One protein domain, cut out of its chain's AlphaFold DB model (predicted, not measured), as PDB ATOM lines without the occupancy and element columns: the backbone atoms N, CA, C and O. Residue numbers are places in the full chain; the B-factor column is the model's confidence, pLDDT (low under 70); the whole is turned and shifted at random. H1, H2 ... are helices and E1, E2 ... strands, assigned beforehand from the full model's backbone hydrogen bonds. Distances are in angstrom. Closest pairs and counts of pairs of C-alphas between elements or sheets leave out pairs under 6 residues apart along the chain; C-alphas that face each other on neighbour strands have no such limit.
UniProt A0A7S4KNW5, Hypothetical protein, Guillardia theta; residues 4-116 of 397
ATOM      1  N   THR A   4       6.317  68.809  23.458       40.84
ATOM      2  CA  THR A   4       4.980  68.352  23.841       40.84
ATOM      3  C   THR A   4       4.518  67.051  23.174       40.84
ATOM      4  O   THR A   4       3.746  66.323  23.799       40.84
ATOM      5  N   ASP A   5       4.977  66.714  21.965       43.81
ATOM      6  CA  ASP A   5       4.570  65.463  21.296       43.81
ATOM      7  C   ASP A   5       5.435  64.269  21.727       43.81
ATOM      8  O   ASP A   5       4.909  63.173  21.930       43.81
ATOM      9  N   TYR A   6       6.718  64.499  22.036       47.03
ATOM     10  CA  TYR A   6       7.570  63.514  22.720       47.03
ATOM     11  C   TYR A   6       7.014  63.145  24.104       47.03
ATOM     12  O   TYR A   6       6.982  61.973  24.475       47.03
ATOM     13  N   ALA A   7       6.477  64.121  24.845       42.56
ATOM     14  CA  ALA A   7       5.852  63.885  26.148       42.56
ATOM     15  C   ALA A   7       4.553  63.050  26.073       42.56
ATOM     16  O   ALA A   7       4.196  62.375  27.040       42.56
ATOM     17  N   LYS A   8       3.840  63.061  24.935       45.16
ATOM     18  CA  LYS A   8       2.714  62.138  24.694       45.16
ATOM     19  C   LYS A   8       3.200  60.726  24.369       45.16
ATOM     20  O   LYS A   8       2.579  59.773  24.830       45.16
ATOM     21  N   PHE A   9       4.318  60.599  23.656       49.50
ATOM     22  CA  PHE A   9       4.968  59.319  23.360       49.50
ATOM     23  C   PHE A   9       5.485  58.626  24.633       49.50
ATOM     24  O   PHE A   9       5.260  57.439  24.836       49.50
ATOM     25  N   LEU A  10       6.076  59.392  25.554       47.97
ATOM     26  CA  LEU A  10       6.626  58.908  26.830       47.97
ATOM     27  C   LEU A  10       5.573  58.583  27.907       47.97
ATOM     28  O   LEU A  10       5.908  58.037  28.956       47.97
ATOM     29  N   LYS A  11       4.283  58.872  27.672       48.06
ATOM     30  CA  LYS A  11       3.199  58.347  28.527       48.06
ATOM     31  C   LYS A  11       2.930  56.862  28.294       48.06
ATOM     32  O   LYS A  11       2.264  56.235  29.123       48.06
ATOM     33  N   ILE A  12       3.455  56.296  27.212       53.72
ATOM     34  CA  ILE A  12       3.491  54.856  27.016       53.72
ATOM     35  C   ILE A  12       4.590  54.327  27.949       53.72
ATOM     36  O   ILE A  12       5.775  54.451  27.666       53.72
ATOM     37  N   LYS A  13       4.197  53.764  29.101       59.41
ATOM     38  CA  LYS A  13       5.085  53.067  30.062       59.41
ATOM     39  C   LYS A  13       5.637  51.748  29.486       59.41
ATOM     40  O   LYS A  13       5.639  50.718  30.168       59.41
ATOM     41  N   GLU A  14       6.024  51.730  28.221       67.75
ATOM     42  CA  GLU A  14       6.595  50.555  27.582       67.75
ATOM     43  C   GLU A  14       8.109  50.677  27.603       67.75
ATOM     44  O   GLU A  14       8.694  51.578  27.010       67.75
ATOM     45  N   ARG A  15       8.735  49.761  28.341       77.50
ATOM     46  CA  ARG A  15      10.183  49.600  28.346       77.50
ATOM     47  C   ARG A  15      10.588  48.808  27.115       77.50
ATOM     48  O   ARG A  15      10.071  47.710  26.891       77.50
ATOM     49  N   PHE A  16      11.534  49.332  26.352       82.00
ATOM     50  CA  PHE A  16      12.142  48.611  25.245       82.00
ATOM     51  C   PHE A  16      13.155  47.615  25.793       82.00
ATOM     52  O   PHE A  16      14.054  47.974  26.550       82.00
ATOM     53  N   ARG A  17      13.024  46.341  25.424       86.06
ATOM     54  CA  ARG A  17      13.966  45.315  25.871       86.06
ATOM     55  C   ARG A  17      15.060  45.103  24.829       86.06
ATOM     56  O   ARG A  17      14.774  44.624  23.734       86.06
ATOM     57  N   PHE A  18      16.304  45.389  25.194       89.00
ATOM     58  CA  PHE A  18      17.480  45.038  24.407       89.00
ATOM     59  C   PHE A  18      17.974  43.647  24.800       89.00
ATOM     60  O   PHE A  18      18.168  43.338  25.977       89.00
ATOM     61  N   ILE A  19      18.183  42.787  23.805       92.19
ATOM     62  CA  ILE A  19      18.778  41.465  24.009       92.19
ATOM     63  C   ILE A  19      20.080  41.411  23.219       92.19
ATOM     64  O   ILE A  19      20.062  41.346  21.993       92.19
ATOM     65  N   ILE A  20      21.203  41.434  23.929       93.06
ATOM     66  CA  ILE A  20      22.542  41.397  23.345       93.06
ATOM     67  C   ILE A  20      23.013  39.953  23.360       93.06
ATOM     68  O   ILE A  20      23.143  39.349  24.424       93.06
ATOM     69  N   CYS A  21      23.253  39.393  22.179       94.81
ATOM     70  CA  CYS A  21      23.788  38.045  22.036       94.81
ATOM     71  C   CYS A  21      25.277  38.142  21.703       94.81
ATOM     72  O   CYS A  21      25.639  38.607  20.624       94.81
ATOM     73  N   VAL A  22      26.134  37.722  22.634       93.38
ATOM     74  CA  VAL A  22      27.587  37.674  22.425       93.38
ATOM     75  C   VAL A  22      27.934  36.287  21.907       93.38
ATOM     76  O   VAL A  22      27.742  35.302  22.617       93.38
ATOM     77  N   HIS A  23      28.394  36.211  20.664       93.44
ATOM     78  CA  HIS A  23      28.767  34.956  20.016       93.44
ATOM     79  C   HIS A  23      30.215  34.562  20.313       93.44
ATOM     80  O   HIS A  23      31.055  35.423  20.563       93.44
ATOM     81  N   ASP A  24      30.485  33.255  20.237       92.06
ATOM     82  CA  ASP A  24      31.807  32.649  20.415       92.06
ATOM     83  C   ASP A  24      32.482  33.010  21.751       92.06
ATOM     84  O   ASP A  24      33.696  33.185  21.825       92.06
ATOM     85  N   PHE A  25      31.686  33.092  22.821       90.44
ATOM     86  CA  PHE A  25      32.196  33.289  24.176       90.44
ATOM     87  C   PHE A  25      32.990  32.056  24.641       90.44
ATOM     88  O   PHE A  25      32.537  30.924  24.465       90.44
ATOM     89  N   ASP A  26      34.170  32.276  25.222       86.12
ATOM     90  CA  ASP A  26      35.028  31.216  25.753       86.12
ATOM     91  C   ASP A  26      34.895  31.160  27.286       86.12
ATOM     92  O   ASP A  26      35.202  32.124  27.992       86.12
ATOM     93  N   ASP A  27      34.422  30.020  27.796       70.50
ATOM     94  CA  ASP A  27      34.071  29.768  29.204       70.50
ATOM     95  C   ASP A  27      35.264  29.842  30.174       70.50
ATOM     96  O   ASP A  27      35.089  29.844  31.394       70.50
ATOM     97  N   ASN A  28      36.488  29.955  29.652       68.38
ATOM     98  CA  ASN A  28      37.703  30.138  30.450       68.38
ATOM     99  C   ASN A  28      37.723  31.457  31.249       68.38
ATOM    100  O   ASN A  28      38.578  31.648  32.115       68.38
ATOM    101  N   PHE A  29      36.778  32.367  30.999       63.34
ATOM    102  CA  PHE A  29      36.601  33.583  31.781       63.34
ATOM    103  C   PHE A  29      35.638  33.362  32.961       63.34
ATOM    104  O   PHE A  29      34.419  33.343  32.801       63.34
ATOM    105  N   HIS A  30      36.165  33.355  34.193       60.09
ATOM    106  CA  HIS A  30      35.387  33.461  35.446       60.09
ATOM    107  C   HIS A  30      34.607  34.795  35.601       60.09
ATOM    108  O   HIS A  30      34.182  35.157  36.699       60.09
ATOM    109  N   GLU A  31      34.398  35.546  34.519       74.44
ATOM    110  CA  GLU A  31      33.914  36.926  34.531       74.44
ATOM    111  C   GLU A  31      32.659  37.151  33.683       74.44
ATOM    112  O   GLU A  31      32.390  38.278  33.274       74.44
ATOM    113  N   SER A  32      31.845  36.117  33.453       78.62
ATOM    114  CA  SER A  32      30.574  36.258  32.725       78.62
ATOM    115  C   SER A  32      29.717  37.423  33.243       78.62
ATOM    116  O   SER A  32      29.173  38.178  32.444       78.62
ATOM    117  N   LYS A  33      29.682  37.642  34.568       83.19
ATOM    118  CA  LYS A  33      29.016  38.800  35.191       83.19
ATOM    119  C   LYS A  33      29.681  40.143  34.869       83.19
ATOM    120  O   LYS A  33      28.984  41.101  34.571       83.19
ATOM    121  N   LYS A  34      31.015  40.221  34.873       87.31
ATOM    122  CA  LYS A  34      31.702  41.485  34.559       87.31
ATOM    123  C   LYS A  34      31.467  41.897  33.112       87.31
ATOM    124  O   LYS A  34      31.339  43.077  32.828       87.31
ATOM    125  N   LEU A  35      31.383  40.925  32.204       86.56
ATOM    126  CA  LEU A  35      31.119  41.185  30.795       86.56
ATOM    127  C   LEU A  35      29.673  41.644  30.568       86.56
ATOM    128  O   LEU A  35      29.438  42.535  29.755       86.56
ATOM    129  N   THR A  36      28.702  41.087  31.304       88.94
ATOM    130  CA  THR A  36      27.328  41.605  31.255       88.94
ATOM    131  C   THR A  36      27.236  43.027  31.791       88.94
ATOM    132  O   THR A  36      26.594  43.853  31.151       88.94
ATOM    133  N   ASP A  37      27.903  43.312  32.911       91.81
ATOM    134  CA  ASP A  37      27.911  44.646  33.517       91.81
ATOM    135  C   ASP A  37      28.597  45.655  32.579       91.81
ATOM    136  O   ASP A  37      28.035  46.708  32.301       91.81
ATOM    137  N   PHE A  38      29.716  45.272  31.952       92.25
ATOM    138  CA  PHE A  38      30.429  46.090  30.966       92.25
ATOM    139  C   PHE A  38      29.546  46.533  29.792       92.25
ATOM    140  O   PHE A  38      29.545  47.707  29.432       92.25
ATOM    141  N   PHE A  39      28.780  45.621  29.181       90.94
ATOM    142  CA  PHE A  39      27.891  45.993  28.074       90.94
ATOM    143  C   PHE A  39      26.733  46.885  28.525       90.94
ATOM    144  O   PHE A  39      26.296  47.745  27.762       90.94
ATOM    145  N   VAL A  40      26.219  46.673  29.739       91.81
ATOM    146  CA  VAL A  40      25.161  47.521  30.297       91.81
ATOM    147  C   VAL A  40      25.693  48.928  30.553       91.81
ATOM    148  O   VAL A  40      25.040  49.887  30.146       91.81
ATOM    149  N   ASP A  41      26.875  49.053  31.152       93.25
ATOM    150  CA  ASP A  41      27.519  50.340  31.425       93.25
ATOM    151  C   ASP A  41      27.867  51.075  30.125       93.25
ATOM    152  O   ASP A  41      27.534  52.246  29.980       93.25
ATOM    153  N   LEU A  42      28.399  50.373  29.117       93.00
ATOM    154  CA  LEU A  42      28.702  50.961  27.808       93.00
ATOM    155  C   LEU A  42      27.462  51.575  27.138       93.00
ATOM    156  O   LEU A  42      27.528  52.664  26.573       93.00
ATOM    157  N   ILE A  43      26.321  50.882  27.185       91.38
ATOM    158  CA  ILE A  43      25.078  51.381  26.581       91.38
ATOM    159  C   ILE A  43      24.501  52.538  27.394       91.38
ATOM    160  O   ILE A  43      23.941  53.465  26.812       91.38
ATOM    161  N   LYS A  44      24.631  52.497  28.723       90.75
ATOM    162  CA  LYS A  44      24.232  53.607  29.592       90.75
ATOM    163  C   LYS A  44      25.033  54.863  29.286       90.75
ATOM    164  O   LYS A  44      24.430  55.917  29.112       90.75
ATOM    165  N   ASP A  45      26.350  54.737  29.172       89.81
ATOM    166  CA  ASP A  45      27.237  55.854  28.856       89.81
ATOM    167  C   ASP A  45      26.889  56.453  27.487       89.81
ATOM    168  O   ASP A  45      26.719  57.666  27.364       89.81
ATOM    169  N   GLU A  46      26.680  55.614  26.467       88.56
ATOM    170  CA  GLU A  46      26.288  56.082  25.132       88.56
ATOM    171  C   GLU A  46      24.901  56.741  25.126       88.56
ATOM    172  O   GLU A  46      24.682  57.744  24.442       88.56
ATOM    173  N   PHE A  47      23.960  56.216  25.916       86.25
ATOM    174  CA  PHE A  47      22.637  56.809  26.075       86.25
ATOM    175  C   PHE A  47      22.723  58.207  26.698       86.25
ATOM    176  O   PHE A  47      22.116  59.133  26.165       86.25
ATOM    177  N   VAL A  48      23.509  58.374  27.767       85.94
ATOM    178  CA  VAL A  48      23.732  59.677  28.416       85.94
ATOM    179  C   VAL A  48      24.421  60.660  27.465       85.94
ATOM    180  O   VAL A  48      24.041  61.825  27.414       85.94
ATOM    181  N   ASN A  49      25.387  60.199  26.668       82.62
ATOM    182  CA  ASN A  49      26.093  61.054  25.708       82.62
ATOM    183  C   ASN A  49      25.211  61.494  24.530       82.62
ATOM    184  O   ASN A  49      25.385  62.592  24.002       82.62
ATOM    185  N   THR A  50      24.290  60.635  24.090       81.81
ATOM    186  CA  THR A  50      23.453  60.889  22.905       81.81
ATOM    187  C   THR A  50      22.193  61.679  23.244       81.81
ATOM    188  O   THR A  50      21.739  62.508  22.453       81.81
ATOM    189  N   PHE A  51      21.599  61.413  24.408       76.06
ATOM    190  CA  PHE A  51      20.337  61.999  24.832       76.06
ATOM    191  C   PHE A  51      20.583  62.909  26.037       76.06
ATOM    192  O   PHE A  51      20.640  62.447  27.171       76.06
ATOM    193  N   ASP A  52      20.683  64.217  25.781       65.38
ATOM    194  CA  ASP A  52      20.807  65.280  26.792       65.38
ATOM    195  C   ASP A  52      19.483  65.453  27.569       65.38
ATOM    196  O   ASP A  52      18.726  66.409  27.383       65.38
ATOM    197  N   ILE A  53      19.101  64.428  28.337       70.88
ATOM    198  CA  ILE A  53      17.782  64.308  28.958       70.88
ATOM    199  C   ILE A  53      17.936  64.046  30.462       70.88
ATOM    200  O   ILE A  53      17.957  62.906  30.913       70.88
ATOM    201  N   ASP A  54      17.896  65.116  31.261       73.38
ATOM    202  CA  ASP A  54      17.889  65.062  32.739       73.38
ATOM    203  C   ASP A  54      16.623  64.413  33.344       73.38
ATOM    204  O   ASP A  54      16.504  64.247  34.558       73.38
ATOM    205  N   THR A  55      15.619  64.107  32.519       72.25
ATOM    206  CA  THR A  55      14.263  63.765  32.985       72.25
ATOM    207  C   THR A  55      13.964  62.272  33.076       72.25
ATOM    208  O   THR A  55      12.978  61.918  33.722       72.25
ATOM    209  N   PHE A  56      14.784  61.393  32.490       77.19
ATOM    210  CA  PHE A  56      14.536  59.945  32.498       77.19
ATOM    211  C   PHE A  56      15.812  59.163  32.787       77.19
ATOM    212  O   PHE A  56      16.856  59.437  32.200       77.19
ATOM    213  N   SER A  57      15.722  58.156  33.661       84.38
ATOM    214  CA  SER A  57      16.820  57.206  33.833       84.38
ATOM    215  C   SER A  57      16.819  56.182  32.696       84.38
ATOM    216  O   SER A  57      15.768  55.847  32.143       84.38
ATOM    217  N   PHE A  58      17.995  55.661  32.345       86.50
ATOM    218  CA  PHE A  58      18.132  54.608  31.337       86.50
ATOM    219  C   PHE A  58      17.223  53.405  31.646       86.50
ATOM    220  O   PHE A  58      16.572  52.854  30.757       86.50
ATOM    221  N   GLU A  59      17.109  53.046  32.926       88.94
ATOM    222  CA  GLU A  59      16.283  51.951  33.435       88.94
ATOM    223  C   GLU A  59      14.771  52.195  33.307       88.94
ATOM    224  O   GLU A  59      13.978  51.248  33.383       88.94
ATOM    225  N   ASP A  60      14.345  53.446  33.125       84.69
ATOM    226  CA  ASP A  60      12.939  53.774  32.895       84.69
ATOM    227  C   ASP A  60      12.501  53.446  31.473       84.69
ATOM    228  O   ASP A  60      11.337  53.092  31.271       84.69
ATOM    229  N   VAL A  61      13.431  53.516  30.519       84.69
ATOM    230  CA  VAL A  61      13.167  53.361  29.085       84.69
ATOM    231  C   VAL A  61      13.584  51.981  28.586       84.69
ATOM    232  O   VAL A  61      12.868  51.387  27.778       84.69
ATOM    233  N   PHE A  62      14.698  51.439  29.084       88.81
ATOM    234  CA  PHE A  62      15.294  50.215  28.564       88.81
ATOM    235  C   PHE A  62      15.426  49.107  29.607       88.81
ATOM    236  O   PHE A  62      15.725  49.328  30.777       88.81
ATOM    237  N   ASP A  63      15.231  47.876  29.146       90.50
ATOM    238  CA  ASP A  63      15.549  46.655  29.879       90.50
ATOM    239  C   ASP A  63      16.611  45.885  29.088       90.50
ATOM    240  O   ASP A  63      16.338  45.374  28.002       90.50
ATOM    241  N   VAL A  64      17.845  45.846  29.582       92.12
ATOM    242  CA  VAL A  64      18.965  45.224  28.866       92.12
ATOM    243  C   VAL A  64      19.207  43.828  29.411       92.12
ATOM    244  O   VAL A  64      19.357  43.614  30.611       92.12
ATOM    245  N   SER A  65      19.296  42.857  28.509       92.69
ATOM    246  CA  SER A  65      19.683  41.497  28.850       92.69
ATOM    247  C   SER A  65      20.795  41.016  27.933       92.69
ATOM    248  O   SER A  65      20.677  41.057  26.712       92.69
ATOM    249  N   VAL A  66      21.873  40.527  28.534       93.62
ATOM    250  CA  VAL A  66      23.002  39.950  27.804       93.62
ATOM    251  C   VAL A  66      22.895  38.427  27.863       93.62
ATOM    252  O   VAL A  66      22.528  37.848  28.891       93.62
ATOM    253  N   ILE A  67      23.145  37.770  26.734       94.31
ATOM    254  CA  ILE A  67      23.175  36.314  26.600       94.31
ATOM    255  C   ILE A  67      24.499  35.941  25.955       94.31
ATOM    256  O   ILE A  67      24.782  36.324  24.821       94.31
ATOM    257  N   LEU A  68      25.296  35.181  26.694       93.69
ATOM    258  CA  LEU A  68      26.571  34.667  26.221       93.69
ATOM    259  C   LEU A  68      26.321  33.339  25.507       93.69
ATOM    260  O   LEU A  68      25.653  32.437  26.028       93.69
ATOM    261  N   MET A  69      26.798  33.252  24.273       94.12
ATOM    262  CA  MET A  69      26.664  32.085  23.422       94.12
ATOM    263  C   MET A  69      28.056  31.535  23.159       94.12
ATOM    264  O   MET A  69      28.876  32.183  22.513       94.12
ATOM    265  N   GLU A  70      28.309  30.334  23.661       92.56
ATOM    266  CA  GLU A  70      29.576  29.651  23.428       92.56
ATOM    267  C   GLU A  70      29.776  29.297  21.957       92.56
ATOM    268  O   GLU A  70      28.840  29.293  21.154       92.56
ATOM    269  N   ASN A  71      31.009  28.966  21.590       93.75
ATOM    270  CA  ASN A  71      31.305  28.605  20.216       93.75
ATOM    271  C   ASN A  71      30.551  27.332  19.793       93.75
ATOM    272  O   ASN A  71      30.749  26.248  20.350       93.75
ATOM    273  N   TYR A  72      29.732  27.448  18.744       93.50
ATOM    274  CA  TYR A  72      28.914  26.347  18.228       93.50
ATOM    275  C   TYR A  72      29.734  25.105  17.844       93.50
ATOM    276  O   TYR A  72      29.247  23.980  17.975       93.50
ATOM    277  N   LYS A  73      30.961  25.301  17.344       93.69
ATOM    278  CA  LYS A  73      31.816  24.213  16.853       93.69
ATOM    279  C   LYS A  73      32.416  23.391  17.988       93.69
ATOM    280  O   LYS A  73      32.557  22.183  17.823       93.69
ATOM    281  N   TYR A  74      32.767  24.034  19.100       93.44
ATOM    282  CA  TYR A  74      33.461  23.385  20.212       93.44
ATOM    283  C   TYR A  74      32.482  22.881  21.281       93.44
ATOM    284  O   TYR A  74      32.587  21.726  21.682       93.44
ATOM    285  N   ASN A  75      31.457  23.669  21.633       92.19
ATOM    286  CA  ASN A  75      30.503  23.356  22.705       92.19
ATOM    287  C   ASN A  75      29.042  23.439  22.222       92.19
ATOM    288  O   ASN A  75      28.241  24.283  22.635       92.19
ATOM    289  N   LYS A  76      28.656  22.517  21.330       95.00
ATOM    290  CA  LYS A  76      27.315  22.483  20.713       95.00
ATOM    291  C   LYS A  76      26.171  22.376  21.729       95.00
ATOM    292  O   LYS A  76      25.096  22.946  21.511       95.00
ATOM    293  N   GLU A  77      26.368  21.626  22.812       95.56
ATOM    294  CA  GLU A  77      25.343  21.428  23.842       95.56
ATOM    295  C   GLU A  77      25.063  22.725  24.609       95.56
ATOM    296  O   GLU A  77      23.906  23.151  24.690       95.56
ATOM    297  N   GLN A  78      26.112  23.402  25.081       92.12
ATOM    298  CA  GLN A  78      25.994  24.674  25.788       92.12
ATOM    299  C   GLN A  78      25.427  25.775  24.888       92.12
ATOM    300  O   GLN A  78      24.468  26.440  25.277       92.12
ATOM    301  N   PHE A  79      25.878  25.878  23.632       94.00
ATOM    302  CA  PHE A  79      25.273  26.790  22.656       94.00
ATOM    303  C   PHE A  79      23.769  26.534  22.463       94.00
ATOM    304  O   PHE A  79      22.957  27.463  22.408       94.00
ATOM    305  N   THR A  80      23.364  25.262  22.378       95.19
ATOM    306  CA  THR A  80      21.946  24.892  22.253       95.19
ATOM    307  C   THR A  80      21.161  25.281  23.509       95.19
ATOM    308  O   THR A  80      20.006  25.706  23.409       95.19
ATOM    309  N   ASN A  81      21.774  25.187  24.690       94.69
ATOM    310  CA  ASN A  81      21.180  25.636  25.946       94.69
ATOM    311  C   ASN A  81      21.050  27.169  26.002       94.69
ATOM    312  O   ASN A  81      19.968  27.656  26.341       94.69
ATOM    313  N   SER A  82      22.053  27.930  25.553       93.94
ATOM    314  CA  SER A  82      21.959  29.392  25.402       93.94
ATOM    315  C   SER A  82      20.865  29.797  24.406       93.94
ATOM    316  O   SER A  82      20.082  30.704  24.686       93.94
ATOM    317  N   CYS A  83      20.704  29.071  23.293       94.44
ATOM    318  CA  CYS A  83      19.588  29.268  22.359       94.44
ATOM    319  C   CYS A  83      18.215  29.016  23.011       94.44
ATOM    320  O   CYS A  83      17.255  29.753  22.766       94.44
ATOM    321  N   LYS A  84      18.090  27.978  23.852       94.81
ATOM    322  CA  LYS A  84      16.849  27.709  24.603       94.81
ATOM    323  C   LYS A  84      16.551  28.825  25.606       94.81
ATOM    324  O   LYS A  84      15.389  29.217  25.722       94.81
ATOM    325  N   LEU A  85      17.576  29.355  26.278       93.31
ATOM    326  CA  LEU A  85      17.459  30.490  27.196       93.31
ATOM    327  C   LEU A  85      17.046  31.778  26.467       93.31
ATOM    328  O   LEU A  85      16.161  32.494  26.928       93.31
ATOM    329  N   LEU A  86      17.622  32.052  25.295       93.25
ATOM    330  CA  LEU A  86      17.197  33.161  24.436       93.25
ATOM    331  C   LEU A  86      15.722  33.010  24.046       93.25
ATOM    332  O   LEU A  86      14.933  33.942  24.193       93.25
ATOM    333  N   LYS A  87      15.315  31.809  23.622       93.00
ATOM    334  CA  LYS A  87      13.924  31.520  23.260       93.00
ATOM    335  C   LYS A  87      12.961  31.711  24.434       93.00
ATOM    336  O   LYS A  87      11.863  32.227  24.222       93.00
ATOM    337  N   SER A  88      13.325  31.291  25.648       91.69
ATOM    338  CA  SER A  88      12.473  31.484  26.828       91.69
ATOM    339  C   SER A  88      12.363  32.962  27.204       91.69
ATOM    340  O   SER A  88      11.246  33.432  27.418       91.69
ATOM    341  N   LYS A  89      13.473  33.713  27.170       88.44
ATOM    342  CA  LYS A  89      13.482  35.167  27.396       88.44
ATOM    343  C   LYS A  89      12.621  35.910  26.377       88.44
ATOM    344  O   LYS A  89      11.778  36.706  26.773       88.44
ATOM    345  N   ILE A  90      12.749  35.608  25.081       88.44
ATOM    346  CA  ILE A  90      11.912  36.219  24.034       88.44
ATOM    347  C   ILE A  90      10.432  35.913  24.281       88.44
ATOM    348  O   ILE A  90       9.608  36.826  24.262       88.44
ATOM    349  N   LYS A  91      10.074  34.654  24.562       87.88
ATOM    350  CA  LYS A  91       8.679  34.278  24.843       87.88
ATOM    351  C   LYS A  91       8.112  35.011  26.058       87.88
ATOM    352  O   LYS A  91       6.975  35.475  26.003       87.88
ATOM    353  N   GLN A  92       8.900  35.138  27.125       85.12
ATOM    354  CA  GLN A  92       8.512  35.893  28.311       85.12
ATOM    355  C   GLN A  92       8.256  37.366  27.961       85.12
ATOM    356  O   GLN A  92       7.207  37.893  28.326       85.12
ATOM    357  N   SER A  93       9.141  38.002  27.185       80.12
ATOM    358  CA  SER A  93       8.962  39.381  26.703       80.12
ATOM    359  C   SER A  93       7.682  39.550  25.887       80.12
ATOM    360  O   SER A  93       6.877  40.429  26.178       80.12
ATOM    361  N   VAL A  94       7.455  38.672  24.907       77.06
ATOM    362  CA  VAL A  94       6.278  38.736  24.029       77.06
ATOM    363  C   VAL A  94       4.984  38.571  24.831       77.06
ATOM    364  O   VAL A  94       4.023  39.294  24.589       77.06
ATOM    365  N   SER A  95       4.963  37.683  25.830       75.00
ATOM    366  CA  SER A  95       3.788  37.508  26.697       75.00
ATOM    367  C   SER A  95       3.490  38.729  27.580       75.00
ATOM    368  O   SER A  95       2.329  39.043  27.825       75.00
ATOM    369  N   GLN A  96       4.523  39.457  28.024       73.38
ATOM    370  CA  GLN A  96       4.366  40.681  28.817       73.38
ATOM    371  C   GLN A  96       3.825  41.847  27.979       73.38
ATOM    372  O   GLN A  96       3.047  42.648  28.495       73.38
ATOM    373  N   ILE A  97       4.220  41.918  26.706       68.94
ATOM    374  CA  ILE A  97       3.747  42.923  25.746       68.94
ATOM    375  C   ILE A  97       2.302  42.609  25.325       68.94
ATOM    376  O   ILE A  97       1.427  43.466  25.422       68.94
ATOM    377  N   GLY A  98       2.018  41.356  24.951       61.38
ATOM    378  CA  GLY A  98       0.697  40.931  24.471       61.38
ATOM    379  C   GLY A  98      -0.439  41.063  25.492       61.38
ATOM    380  O   GLY A  98      -1.581  41.247  25.096       61.38
ATOM    381  N   ASN A  99      -0.138  41.028  26.794       59.28
ATOM    382  CA  ASN A  99      -1.140  41.203  27.853       59.28
ATOM    383  C   ASN A  99      -1.469  42.676  28.170       59.28
ATOM    384  O   ASN A  99      -2.389  42.926  28.945       59.28
ATOM    385  N   LYS A 100      -0.697  43.640  27.646       61.78
ATOM    386  CA  LYS A 100      -0.857  45.080  27.933       61.78
ATOM    387  C   LYS A 100      -1.412  45.893  26.767       61.78
ATOM    388  O   LYS A 100      -1.902  46.992  27.000       61.78
ATOM    389  N   LEU A 101      -1.337  45.371  25.544       57.62
ATOM    390  CA  LEU A 101      -1.990  45.981  24.392       57.62
ATOM    391  C   LEU A 101      -3.504  45.790  24.522       57.62
ATOM    392  O   LEU A 101      -3.985  44.661  24.605       57.62
ATOM    393  N   ASP A 102      -4.239  46.905  24.558       55.09
ATOM    394  CA  ASP A 102      -5.700  46.915  24.476       55.09
ATOM    395  C   ASP A 102      -6.151  46.019  23.314       55.09
ATOM    396  O   ASP A 102      -5.619  46.111  22.206       55.09
ATOM    397  N   SER A 103      -7.161  45.179  23.553       56.56
ATOM    398  CA  SER A 103      -7.666  44.138  22.636       56.56
ATOM    399  C   SER A 103      -8.111  44.624  21.246       56.56
ATOM    400  O   SER A 103      -8.541  43.815  20.427       56.56
ATOM    401  N   ASN A 104      -8.023  45.925  20.974       53.16
ATOM    402  CA  ASN A 104      -8.528  46.576  19.773       53.16
ATOM    403  C   ASN A 104      -7.435  47.068  18.811       53.16
ATOM    404  O   ASN A 104      -7.777  47.466  17.702       53.16
ATOM    405  N   LEU A 105      -6.148  47.036  19.184       57.06
ATOM    406  CA  LEU A 105      -5.044  47.434  18.298       57.06
ATOM    407  C   LEU A 105      -4.203  46.219  17.911       57.06
ATOM    408  O   LEU A 105      -3.501  45.620  18.726       57.06
ATOM    409  N   ASN A 106      -4.273  45.843  16.635       64.06
ATOM    410  CA  ASN A 106      -3.462  44.761  16.098       64.06
ATOM    411  C   ASN A 106      -1.995  45.222  16.048       64.06
ATOM    412  O   ASN A 106      -1.687  46.260  15.466       64.06
ATOM    413  N   PHE A 107      -1.070  44.447  16.618       60.69
ATOM    414  CA  PHE A 107       0.373  44.740  16.614       60.69
ATOM    415  C   PHE A 107       0.920  45.058  15.206       60.69
ATOM    416  O   PHE A 107       1.824  45.875  15.047       60.69
ATOM    417  N   SER A 108       0.324  44.465  14.166       65.75
ATOM    418  CA  SER A 108       0.658  44.766  12.768       65.75
ATOM    419  C   SER A 108       0.285  46.187  12.320       65.75
ATOM    420  O   SER A 108       0.987  46.755  11.485       65.75
ATOM    421  N   GLU A 109      -0.767  46.792  12.874       63.88
ATOM    422  CA  GLU A 109      -1.143  48.186  12.608       63.88
ATOM    423  C   GLU A 109      -0.215  49.162  13.326       63.88
ATOM    424  O   GLU A 109       0.198  50.155  12.732       63.88
ATOM    425  N   VAL A 110       0.199  48.832  14.554       62.69
ATOM    426  CA  VAL A 110       1.214  49.602  15.286       62.69
ATOM    427  C   VAL A 110       2.521  49.620  14.492       62.69
ATOM    428  O   VAL A 110       3.024  50.692  14.177       62.69
ATOM    429  N   ILE A 111       3.025  48.461  14.050       66.06
ATOM    430  CA  ILE A 111       4.229  48.405  13.204       66.06
ATOM    431  C   ILE A 111       4.053  49.221  11.917       66.06
ATOM    432  O   ILE A 111       4.978  49.926  11.523       66.06
ATOM    433  N   ARG A 112       2.887  49.171  11.260       65.88
ATOM    434  CA  ARG A 112       2.640  49.971  10.046       65.88
ATOM    435  C   ARG A 112       2.720  51.473  10.305       65.88
ATOM    436  O   ARG A 112       3.292  52.173   9.476       65.88
ATOM    437  N   LEU A 113       2.199  51.949  11.434       59.59
ATOM    438  CA  LEU A 113       2.298  53.356  11.835       59.59
ATOM    439  C   LEU A 113       3.745  53.774  12.140       59.59
ATOM    440  O   LEU A 113       4.130  54.895  11.825       59.59
ATOM    441  N   PHE A 114       4.558  52.874  12.701       56.62
ATOM    442  CA  PHE A 114       5.972  53.136  13.002       56.62
ATOM    443  C   PHE A 114       6.894  53.057  11.780       56.62
ATOM    444  O   PHE A 114       7.862  53.807  11.696       56.62
ATOM    445  N   VAL A 115       6.628  52.137  10.852       62.75
ATOM    446  CA  VAL A 115       7.472  51.908   9.667       62.75
ATOM    447  C   VAL A 115       7.126  52.874   8.534       62.75
ATOM    448  O   VAL A 115       8.014  53.256   7.778       62.75
ATOM    449  N   ASN A 116       5.869  53.316   8.444       51.12
ATOM    450  CA  ASN A 116       5.427  54.349   7.509       51.12
ATOM    451  C   ASN A 116       4.886  55.567   8.271       51.12
ATOM    452  O   ASN A 116       3.679  55.827   8.210       51.12
TER     453      ASN A 116
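AT A GLANCE: This is residues 4 to 116 of the 397 residues of the protein "Hypothetical protein" of Guillardia theta (UniProt A0A7S4KNW5). A narrow ribbon of two long parallel strands, E1 and E2, has two long helices along it, H2 and H4, with E2 between them. The longest helix, H4, runs back beside the ribbon, while the small helices H1 and H5 stick out separately near one end of the model. The printed part has 113 residues, with five named helices and two named strands in the order H1 E1 H2 H3 E2 H4 H5, and its class is mixed, helices and strands. It is loose, with a radius of gyration of the C-alphas of 17.6 A, and spans 51 by 34 by 24 A, only just elongated.

HOW THE PARTS SIT: The sheet joins E1, residues 16 to 25, and E2, residues 62 to 70, parallel at 18 degrees; C-alphas 20 and 66 face each other at 4.7 A. N 20 and O 65, 2.9 A, and N 67 and O 20, 2.8 A, are within hydrogen-bond range. H4, residues 76 to 98, has 11 pairs of C-alphas within 8 A of E2, the closest being Glu 70 and Phe 79 at 5.2 A. H2, residues 32 to 50, has 4 such pairs with E2, the closest being Thr 36 and Val 66 at 5.8 A. H2 and E1 are near each other, with 7 pairs of C-alphas within 10 A. H2 and H4 are apart. H2 is close to but not clearly touching H3, residues 58 to 61; their closest C-alphas, of Lys 44 and Phe 58, are 6.4 A apart. E1, H2, H3 and E2 form a strand-helix-strand unit, two parallel neighbour strands with helices between them along the chain; its crossover is right-handed. H1, residues 4 to 9, and H5, residues 107 to 115, are apart from each other and from H4. In H1, H2, H4 and H5 every O i to N i+4 pair is within hydrogen-bond range; H3 is too short for such a pair.

IN THESE COORDINATES: E1 is 25.3 A from first to last C-alpha, beginning at C-alpha 16 (12.142, 48.611, 25.245), and E2 is 25.6 A. H4 is 32.6 A, H2 27.5 A, H5 12.2 A, H1 9.0 A and H3 5.6 A. H1 begins at C-alpha 4 (4.980, 68.352, 23.841), and H5 ends at C-alpha 115 (7.472, 51.908, 9.667).

THE WHOLE: The C-alphas of Thr 4 and Tyr 74, the two farthest apart, are 53.4 A apart. Residues 4 to 9, 49 to 55, 101 to 106 and 108 to 116 stand free. The printed part has no cut and no long link. The mean pLDDT of the printed part is 78.6, and it is under 70 at residues 4 to 14, 28 to 30, 52 and 97 to 116.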